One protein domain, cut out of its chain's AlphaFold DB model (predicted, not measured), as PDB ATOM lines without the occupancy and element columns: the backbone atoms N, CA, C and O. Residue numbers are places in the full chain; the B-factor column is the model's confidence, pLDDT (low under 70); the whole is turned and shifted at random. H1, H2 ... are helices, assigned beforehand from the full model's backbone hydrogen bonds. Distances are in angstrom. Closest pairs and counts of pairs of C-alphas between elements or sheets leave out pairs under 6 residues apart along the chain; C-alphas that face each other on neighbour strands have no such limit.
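Overview. This is residues 206 to 265 of the 266 residues of the protein "Putative ATP-dependent RNA helicase YTHDC2" of Araneus ventricosus (UniProt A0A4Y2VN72). A long helix, H3, sticks out as an arm from a small compact head, residues 251 to 265 standing free. In the head, H1 and the one-turn H2 pack on the first part of H3 and on each other, H1 running off from H3 about perpendicular to it. The printed part has 60 residues with three named helices, in the order H1, H2, H3, and no named strand; the class is all helix. The whole is loose, with a radius of gyration of the C-alphas of 13.3 A and spans of 45 by 26 by 14 A.

Along the chain. H1 holds residues 211 to 220, from C-alpha 211 at (15.048, -41.384, 14.158), and is 14.5 A long from first to last C-alpha. H2 holds residues 227 to 231 and is 6.2 A long. H3 holds residues 240 to 263 and is 34.9 A long, from C-alpha 240 at (21.752, -39.338, 25.463) to C-alpha 263 at (5.064, -21.849, 0.315).

Arrangement. H1 touches H2, the closest C-alphas being those of Lys 218 and Ile 227, 6.2 A apart. H1 touches H3, which meets it with residues 243 to 250 alone; the closest C-alphas, those of His 211 and Ala 246, are 5.3 A apart. The lines of H1 and H3 are about perpendicular, at 85 degrees. H2 touches H3, which meets it with residues 240 to 244 alone; the closest C-alphas, those of Ala 228 and Thr 243, are 6.1 A apart. In H1, H2 and H3 every O i to N i+4 pair is within hydrogen-bond range.

Size, cuts and confidence. The C-alphas of Pro 235 and Ser 265, the two farthest apart, are 45.1 A from each other. Without residues 251 to 265, the remaining 45 residues span 27 by 24 by 15 A, with a radius of gyration of 9.5 A. The printed part has no cut. The links H1 to H2 and H2 to H3 are short, with 6 and 8 residues. The mean pLDDT of the printed part is 88.4, and residues 264 to 265 are under 70.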
ATOM      1  N   LEU A 206      21.535 -49.463  19.695       91.62
ATOM      2  CA  LEU A 206      22.861 -48.893  19.938       91.62
ATOM      3  C   LEU A 206      23.708 -48.743  18.668       91.62
ATOM      4  O   LEU A 206      24.775 -48.135  18.724       91.62
ATOM      5  N   ARG A 207      23.278 -49.306  17.533       89.94
ATOM      6  CA  ARG A 207      24.099 -49.393  16.310       89.94
ATOM      7  C   ARG A 207      23.413 -48.916  15.035       89.94
ATOM      8  O   ARG A 207      24.061 -48.906  13.991       89.94
ATOM      9  N   VAL A 208      22.141 -48.521  15.085       90.81
ATOM     10  CA  VAL A 208      21.419 -47.936  13.942       90.81
ATOM     11  C   VAL A 208      20.895 -46.538  14.277       90.81
ATOM     12  O   VAL A 208      20.747 -46.204  15.454       90.81
ATOM     13  N   PRO A 209      20.589 -45.700  13.268       91.19
ATOM     14  CA  PRO A 209      19.955 -44.414  13.516       91.19
ATOM     15  C   PRO A 209      18.582 -44.593  14.170       91.19
ATOM     16  O   PRO A 209      17.731 -45.315  13.659       91.19
ATOM     17  N   ILE A 210      18.337 -43.877  15.266       92.75
ATOM     18  CA  ILE A 210      17.120 -44.029  16.079       92.75
ATOM     19  C   ILE A 210      16.014 -43.020  15.735       92.75
ATOM     20  O   ILE A 210      15.120 -42.796  16.540       92.75
ATOM     21  N   HIS A 211      16.048 -42.387  14.558       91.88
ATOM     22  CA  HIS A 211      15.048 -41.384  14.158       91.88
ATOM     23  C   HIS A 211      13.625 -41.957  14.154       91.88
ATOM     24  O   HIS A 211      12.720 -41.386  14.759       91.88
ATOM     25  N   GLU A 212      13.443 -43.118  13.524       91.19
ATOM     26  CA  GLU A 212      12.155 -43.813  13.487       91.19
ATOM     27  C   GLU A 212      11.714 -44.236  14.892       91.19
ATOM     28  O   GLU A 212      10.572 -44.002  15.284       91.19
ATOM     29  N   LEU A 213      12.649 -44.753  15.693       93.31
ATOM     30  CA  LEU A 213      12.388 -45.113  17.082       93.31
ATOM     31  C   LEU A 213      11.966 -43.896  17.924       93.31
ATOM     32  O   LEU A 213      11.061 -44.006  18.744       93.31
ATOM     33  N   CYS A 214      12.568 -42.722  17.711       93.50
ATOM     34  CA  CYS A 214      12.172 -41.478  18.374       93.50
ATOM     35  C   CYS A 214      10.745 -41.049  17.992       93.50
ATOM     36  O   CYS A 214      10.003 -40.582  18.857       93.50
ATOM     37  N   LEU A 215      10.345 -41.216  16.727       91.56
ATOM     38  CA  LEU A 215       8.975 -40.939  16.278       91.56
ATOM     39  C   LEU A 215       7.973 -41.908  16.913       91.56
ATOM     40  O   LEU A 215       6.967 -41.473  17.469       91.56
ATOM     41  N   GLN A 216       8.276 -43.207  16.907       91.81
ATOM     42  CA  GLN A 216       7.457 -44.224  17.571       91.81
ATOM     43  C   GLN A 216       7.348 -43.960  19.078       91.81
ATOM     44  O   GLN A 216       6.256 -43.992  19.641       91.81
ATOM     45  N   ALA A 217       8.459 -43.606  19.727       92.50
ATOM     46  CA  ALA A 217       8.475 -43.216  21.130       92.50
ATOM     47  C   ALA A 217       7.601 -41.983  21.386       92.50
ATOM     48  O   ALA A 217       6.899 -41.947  22.387       92.50
ATOM     49  N   LYS A 218       7.573 -40.993  20.484       89.44
ATOM     50  CA  LYS A 218       6.701 -39.817  20.630       89.44
ATOM     51  C   LYS A 218       5.211 -40.165  20.577       89.44
ATOM     52  O   LYS A 218       4.432 -39.506  21.260       89.44
ATOM     53  N   LEU A 219       4.828 -41.173  19.792       89.56
ATOM     54  CA  LEU A 219       3.444 -41.655  19.705       89.56
ATOM     55  C   LEU A 219       3.009 -42.427  20.961       89.56
ATOM     56  O   LEU A 219       1.834 -42.400  21.311       89.56
ATOM     57  N   LEU A 220       3.944 -43.118  21.620       92.56
ATOM     58  CA  LEU A 220       3.659 -44.018  22.747       92.56
ATOM     59  C   LEU A 220       3.952 -43.408  24.125       92.56
ATOM     60  O   LEU A 220       3.399 -43.857  25.130       92.56
ATOM     61  N   ALA A 221       4.850 -42.428  24.201       91.31
ATOM     62  CA  ALA A 221       5.245 -41.812  25.458       91.31
ATOM     63  C   ALA A 221       4.090 -40.992  26.063       91.31
ATOM     64  O   ALA A 221       3.295 -40.403  25.327       91.31
ATOM     65  N   PRO A 222       4.017 -40.892  27.407       91.06
ATOM     66  CA  PRO A 222       3.036 -40.043  28.068       91.06
ATOM     67  C   PRO A 222       3.076 -38.596  27.551       91.06
ATOM     68  O   PRO A 222       4.156 -38.098  27.202       91.06
ATOM     69  N   PRO A 223       1.934 -37.882  27.551       85.38
ATOM     70  CA  PRO A 223       1.902 -36.465  27.215       85.38
ATOM     71  C   PRO A 223       2.952 -35.693  28.025       85.38
ATOM     72  O   PRO A 223       3.093 -35.899  29.228       85.38
ATOM     73  N   ASN A 224       3.695 -34.811  27.355       83.69
ATOM     74  CA  ASN A 224       4.772 -33.989  27.927       83.69
ATOM     75  C   ASN A 224       6.023 -34.736  28.434       83.69
ATOM     76  O   ASN A 224       6.934 -34.084  28.939       83.69
ATOM     77  N   ALA A 225       6.135 -36.057  28.251       88.69
ATOM     78  CA  ALA A 225       7.372 -36.773  28.558       88.69
ATOM     79  C   ALA A 225       8.445 -36.533  27.472       88.69
ATOM     80  O   ALA A 225       8.157 -36.683  26.275       88.69
ATOM     81  N   PRO A 226       9.694 -36.196  27.845       90.19
ATOM     82  CA  PRO A 226      10.807 -36.172  26.904       90.19
ATOM     83  C   PRO A 226      11.067 -37.559  26.300       90.19
ATOM     84  O   PRO A 226      11.095 -38.566  27.005       90.19
ATOM     85  N   ILE A 227      11.325 -37.612  24.988       91.75
ATOM     86  CA  ILE A 227      11.641 -38.867  24.276       91.75
ATOM     87  C   ILE A 227      12.884 -39.541  24.877       91.75
ATOM     88  O   ILE A 227      12.925 -40.762  24.995       91.75
ATOM     89  N   ALA A 228      13.878 -38.748  25.297       90.62
ATOM     90  CA  ALA A 228      15.081 -39.252  25.953       90.62
ATOM     91  C   ALA A 228      14.758 -40.032  27.236       90.62
ATOM     92  O   ALA A 228      15.253 -41.141  27.404       90.62
ATOM     93  N   ASP A 229      13.867 -39.510  28.079       91.81
ATOM     94  CA  ASP A 229      13.473 -40.155  29.338       91.81
ATOM     95  C   ASP A 229      12.670 -41.437  29.099       91.81
ATOM     96  O   ASP A 229      12.721 -42.375  29.894       91.81
ATOM     97  N   PHE A 230      11.915 -41.490  27.999       93.06
ATOM     98  CA  PHE A 230      11.203 -42.696  27.593       93.06
ATOM     99  C   PHE A 230      12.176 -43.783  27.120       93.06
ATOM    100  O   PHE A 230      12.120 -44.909  27.613       93.06
ATOM    101  N   LEU A 231      13.100 -43.446  26.214       93.88
ATOM    102  CA  LEU A 231      14.089 -44.391  25.684       93.88
ATOM    103  C   LEU A 231      15.118 -44.830  26.735       93.88
ATOM    104  O   LEU A 231      15.617 -45.950  26.662       93.88
ATOM    105  N   ALA A 232      15.382 -44.003  27.750       93.12
ATOM    106  CA  ALA A 232      16.246 -44.347  28.880       93.12
ATOM    107  C   ALA A 232      15.732 -45.535  29.717       93.12
ATOM    108  O   ALA A 232      16.485 -46.092  30.510       93.12
ATOM    109  N   LYS A 233      14.463 -45.934  29.548       92.94
ATOM    110  CA  LYS A 233      13.857 -47.090  30.230       92.94
ATOM    111  C   LYS A 233      14.061 -48.416  29.489       92.94
ATOM    112  O   LYS A 233      13.616 -49.449  29.986       92.94
ATOM    113  N   ALA A 234      14.664 -48.403  28.299       93.56
ATOM    114  CA  ALA A 234      14.981 -49.626  27.566       93.56
ATOM    115  C   ALA A 234      16.024 -50.475  28.328       93.56
ATOM    116  O   ALA A 234      16.810 -49.906  29.086       93.56
ATOM    117  N   PRO A 235      16.073 -51.809  28.116       93.81
ATOM    118  CA  PRO A 235      17.092 -52.669  28.728       93.81
ATOM    119  C   PRO A 235      18.521 -52.185  28.452       93.81
ATOM    120  O   PRO A 235      19.338 -52.121  29.365       93.81
ATOM    121  N   ASP A 236      18.768 -51.773  27.207       93.69
ATOM    122  CA  ASP A 236      20.006 -51.149  26.752       93.69
ATOM    123  C   ASP A 236      19.666 -49.767  26.169       93.69
ATOM    124  O   ASP A 236      19.316 -49.659  24.987       93.69
ATOM    125  N   PRO A 237      19.672 -48.700  26.988       94.06
ATOM    126  CA  PRO A 237      19.240 -47.384  26.542       94.06
ATOM    127  C   PRO A 237      20.251 -46.757  25.568       94.06
ATOM    128  O   PRO A 237      21.464 -46.895  25.758       94.06
ATOM    129  N   PRO A 238      19.785 -46.022  24.540       93.19
ATOM    130  CA  PRO A 238      20.679 -45.321  23.630       93.19
ATOM    131  C   PRO A 238      21.413 -44.186  24.362       93.19
ATOM    132  O   PRO A 238      20.856 -43.578  25.282       93.19
ATOM    133  N   PRO A 239      22.641 -43.829  23.943       90.75
ATOM    134  CA  PRO A 239      23.352 -42.708  24.541       90.75
ATOM    135  C   PRO A 239      22.570 -41.401  24.378       90.75
ATOM    136  O   PRO A 239      22.089 -41.082  23.288       90.75
ATOM    137  N   PHE A 240      22.521 -40.589  25.438       89.00
ATOM    138  CA  PHE A 240      21.752 -39.338  25.463       89.00
ATOM    139  C   PHE A 240      22.050 -38.416  24.268       89.00
ATOM    140  O   PHE A 240      21.137 -37.849  23.668       89.00
ATOM    141  N   MET A 241      23.326 -38.297  23.888       88.00
ATOM    142  CA  MET A 241      23.750 -37.463  22.760       88.00
ATOM    143  C   MET A 241      23.174 -37.949  21.424       88.00
ATOM    144  O   MET A 241      22.762 -37.125  20.610       88.00
ATOM    145  N   VAL A 242      23.075 -39.266  21.224       90.19
ATOM    146  CA  VAL A 242      22.488 -39.867  20.016       90.19
ATOM    147  C   VAL A 242      20.998 -39.542  19.944       90.19
ATOM    148  O   VAL A 242      20.516 -39.075  18.913       90.19
ATOM    149  N   THR A 243      20.273 -39.694  21.055       92.12
ATOM    150  CA  THR A 243      18.846 -39.347  21.126       92.12
ATOM    151  C   THR A 243      18.606 -37.861  20.914       92.12
ATOM    152  O   THR A 243      17.720 -37.485  20.147       92.12
ATOM    153  N   ARG A 244      19.413 -37.000  21.540       89.56
ATOM    154  CA  ARG A 244      19.314 -35.548  21.369       89.56
ATOM    155  C   ARG A 244      19.516 -35.149  19.909       89.56
ATOM    156  O   ARG A 244      18.706 -34.393  19.381       89.56
ATOM    157  N   ASN A 245      20.554 -35.672  19.259       88.88
ATOM    158  CA  ASN A 245      20.849 -35.376  17.857       88.88
ATOM    159  C   ASN A 245      19.710 -35.843  16.938       88.88
ATOM    160  O   ASN A 245      19.261 -35.072  16.091       88.88
ATOM    161  N   ALA A 246      19.178 -37.048  17.165       90.88
ATOM    162  CA  ALA A 246      18.046 -37.573  16.404       90.88
ATOM    163  C   ALA A 246      16.784 -36.702  16.553       90.88
ATOM    164  O   ALA A 246      16.126 -36.390  15.563       90.88
ATOM    165  N   VAL A 247      16.457 -36.261  17.774       91.06
ATOM    166  CA  VAL A 247      15.301 -35.380  18.028       91.06
ATOM    167  C   VAL A 247      15.490 -34.007  17.385       91.06
ATOM    168  O   VAL A 247      14.542 -33.468  16.814       91.06
ATOM    169  N   THR A 248      16.690 -33.430  17.460       89.69
ATOM    170  CA  THR A 248      16.993 -32.151  16.804       89.69
ATOM    171  C   THR A 248      16.805 -32.253  15.294       89.69
ATOM    172  O   THR A 248      16.143 -31.393  14.718       89.69
ATOM    173  N   LEU A 249      17.306 -33.320  14.665       88.56
ATOM    174  CA  LEU A 249      17.137 -33.536  13.227       88.56
ATOM    175  C   LEU A 249      15.655 -33.626  12.838       88.56
ATOM    176  O   LEU A 249      15.222 -32.945  11.913       88.56
ATOM    177  N   LEU A 250      14.859 -34.397  13.585       89.88
ATOM    178  CA  LEU A 250      13.420 -34.532  13.333       89.88
ATOM    179  C   LEU A 250      12.673 -33.195  13.437       89.88
ATOM    180  O   LEU A 250      11.802 -32.919  12.616       89.88
ATOM    181  N   LYS A 251      13.026 -32.345  14.412       88.69
ATOM    182  CA  LYS A 251      12.449 -30.996  14.537       88.69
ATOM    183  C   LYS A 251      12.770 -30.128  13.324       88.69
ATOM    184  O   LYS A 251      11.880 -29.455  12.818       88.69
ATOM    185  N   VAL A 252      14.017 -30.162  12.850       88.44
ATOM    186  CA  VAL A 252      14.434 -29.415  11.654       88.44
ATOM    187  C   VAL A 252      13.670 -29.899  10.421       88.44
ATOM    188  O   VAL A 252      13.127 -29.075   9.692       88.44
ATOM    189  N   CYS A 253      13.557 -31.214  10.216       86.31
ATOM    190  CA  CYS A 253      12.773 -31.773   9.111       86.31
ATOM    191  C   CYS A 253      11.307 -31.328   9.161       86.31
ATOM    192  O   CYS A 253      10.755 -30.960   8.130       86.31
ATOM    193  N   PHE A 254      10.688 -31.327  10.344       85.38
ATOM    194  CA  PHE A 254       9.301 -30.893  10.506       85.38
ATOM    195  C   PHE A 254       9.111 -29.414  10.142       85.38
ATOM    196  O   PHE A 254       8.218 -29.094   9.365       85.38
ATOM    197  N   ILE A 255      10.004 -28.535  10.614       83.69
ATOM    198  CA  ILE A 255       9.984 -27.102  10.272       83.69
ATOM    199  C   ILE A 255      10.122 -26.900   8.758       83.69
ATOM    200  O   ILE A 255       9.388 -26.115   8.169       83.69
ATOM    201  N   ILE A 256      11.043 -27.620   8.107       80.88
ATOM    202  CA  ILE A 256      11.233 -27.525   6.652       80.88
ATOM    203  C   ILE A 256       9.967 -27.961   5.907       80.88
ATOM    204  O   ILE A 256       9.569 -27.299   4.953       80.88
ATOM    205  N   ILE A 257       9.319 -29.046   6.343       82.12
ATOM    206  CA  ILE A 257       8.062 -29.511   5.744       82.12
ATOM    207  C   ILE A 257       6.972 -28.445   5.893       82.12
ATOM    208  O   ILE A 257       6.308 -28.147   4.907       82.12
ATOM    209  N   GLU A 258       6.812 -27.835   7.071       79.38
ATOM    210  CA  GLU A 258       5.842 -26.748   7.270       79.38
ATOM    211  C   GLU A 258       6.118 -25.557   6.347       79.38
ATOM    212  O   GLU A 258       5.192 -25.037   5.731       79.38
ATOM    213  N   VAL A 259       7.383 -25.151   6.200       81.88
ATOM    214  CA  VAL A 259       7.771 -24.062   5.289       81.88
ATOM    215  C   VAL A 259       7.423 -24.410   3.841       81.88
ATOM    216  O   VAL A 259       6.776 -23.609   3.177       81.88
ATOM    217  N   ILE A 260       7.786 -25.605   3.363       83.12
ATOM    218  CA  ILE A 260       7.503 -26.046   1.984       83.12
ATOM    219  C   ILE A 260       5.996 -26.146   1.727       83.12
ATOM    220  O   ILE A 260       5.526 -25.771   0.654       83.12
ATOM    221  N   VAL A 261       5.230 -26.679   2.682       82.94
ATOM    222  CA  VAL A 261       3.772 -26.791   2.552       82.94
ATOM    223  C   VAL A 261       3.147 -25.401   2.489       82.94
ATOM    224  O   VAL A 261       2.329 -25.157   1.606       82.94
ATOM    225  N   ASN A 262       3.563 -24.479   3.359       78.19
ATOM    226  CA  ASN A 262       3.040 -23.116   3.374       78.19
ATOM    227  C   ASN A 262       3.405 -22.330   2.102       78.19
ATOM    228  O   ASN A 262       2.558 -21.597   1.607       78.19
ATOM    229  N   ASP A 263       4.605 -22.522   1.544       75.75
ATOM    230  CA  ASP A 263       5.064 -21.849   0.315       75.75
ATOM    231  C   ASP A 263       4.304 -22.335  -0.939       75.75
ATOM    232  O   ASP A 263       3.927 -21.542  -1.795       75.75
ATOM    233  N   ASN A 264       3.967 -23.630  -1.013       66.94
ATOM    234  CA  ASN A 264       3.147 -24.194  -2.100       66.94
ATOM    235  C   ASN A 264       1.629 -23.972  -1.927       66.94
ATOM    236  O   ASN A 264       0.845 -24.413  -2.770       66.94
ATOM    237  N   SER A 265       1.202 -23.360  -0.818       63.41
ATOM    238  CA  SER A 265      -0.207 -23.038  -0.536       63.41
ATOM    239  C   SER A 265      -0.606 -21.625  -0.991       63.41
ATOM    240  O   SER A 265      -1.776 -21.258  -0.858       63.41
TER     241      SER A 265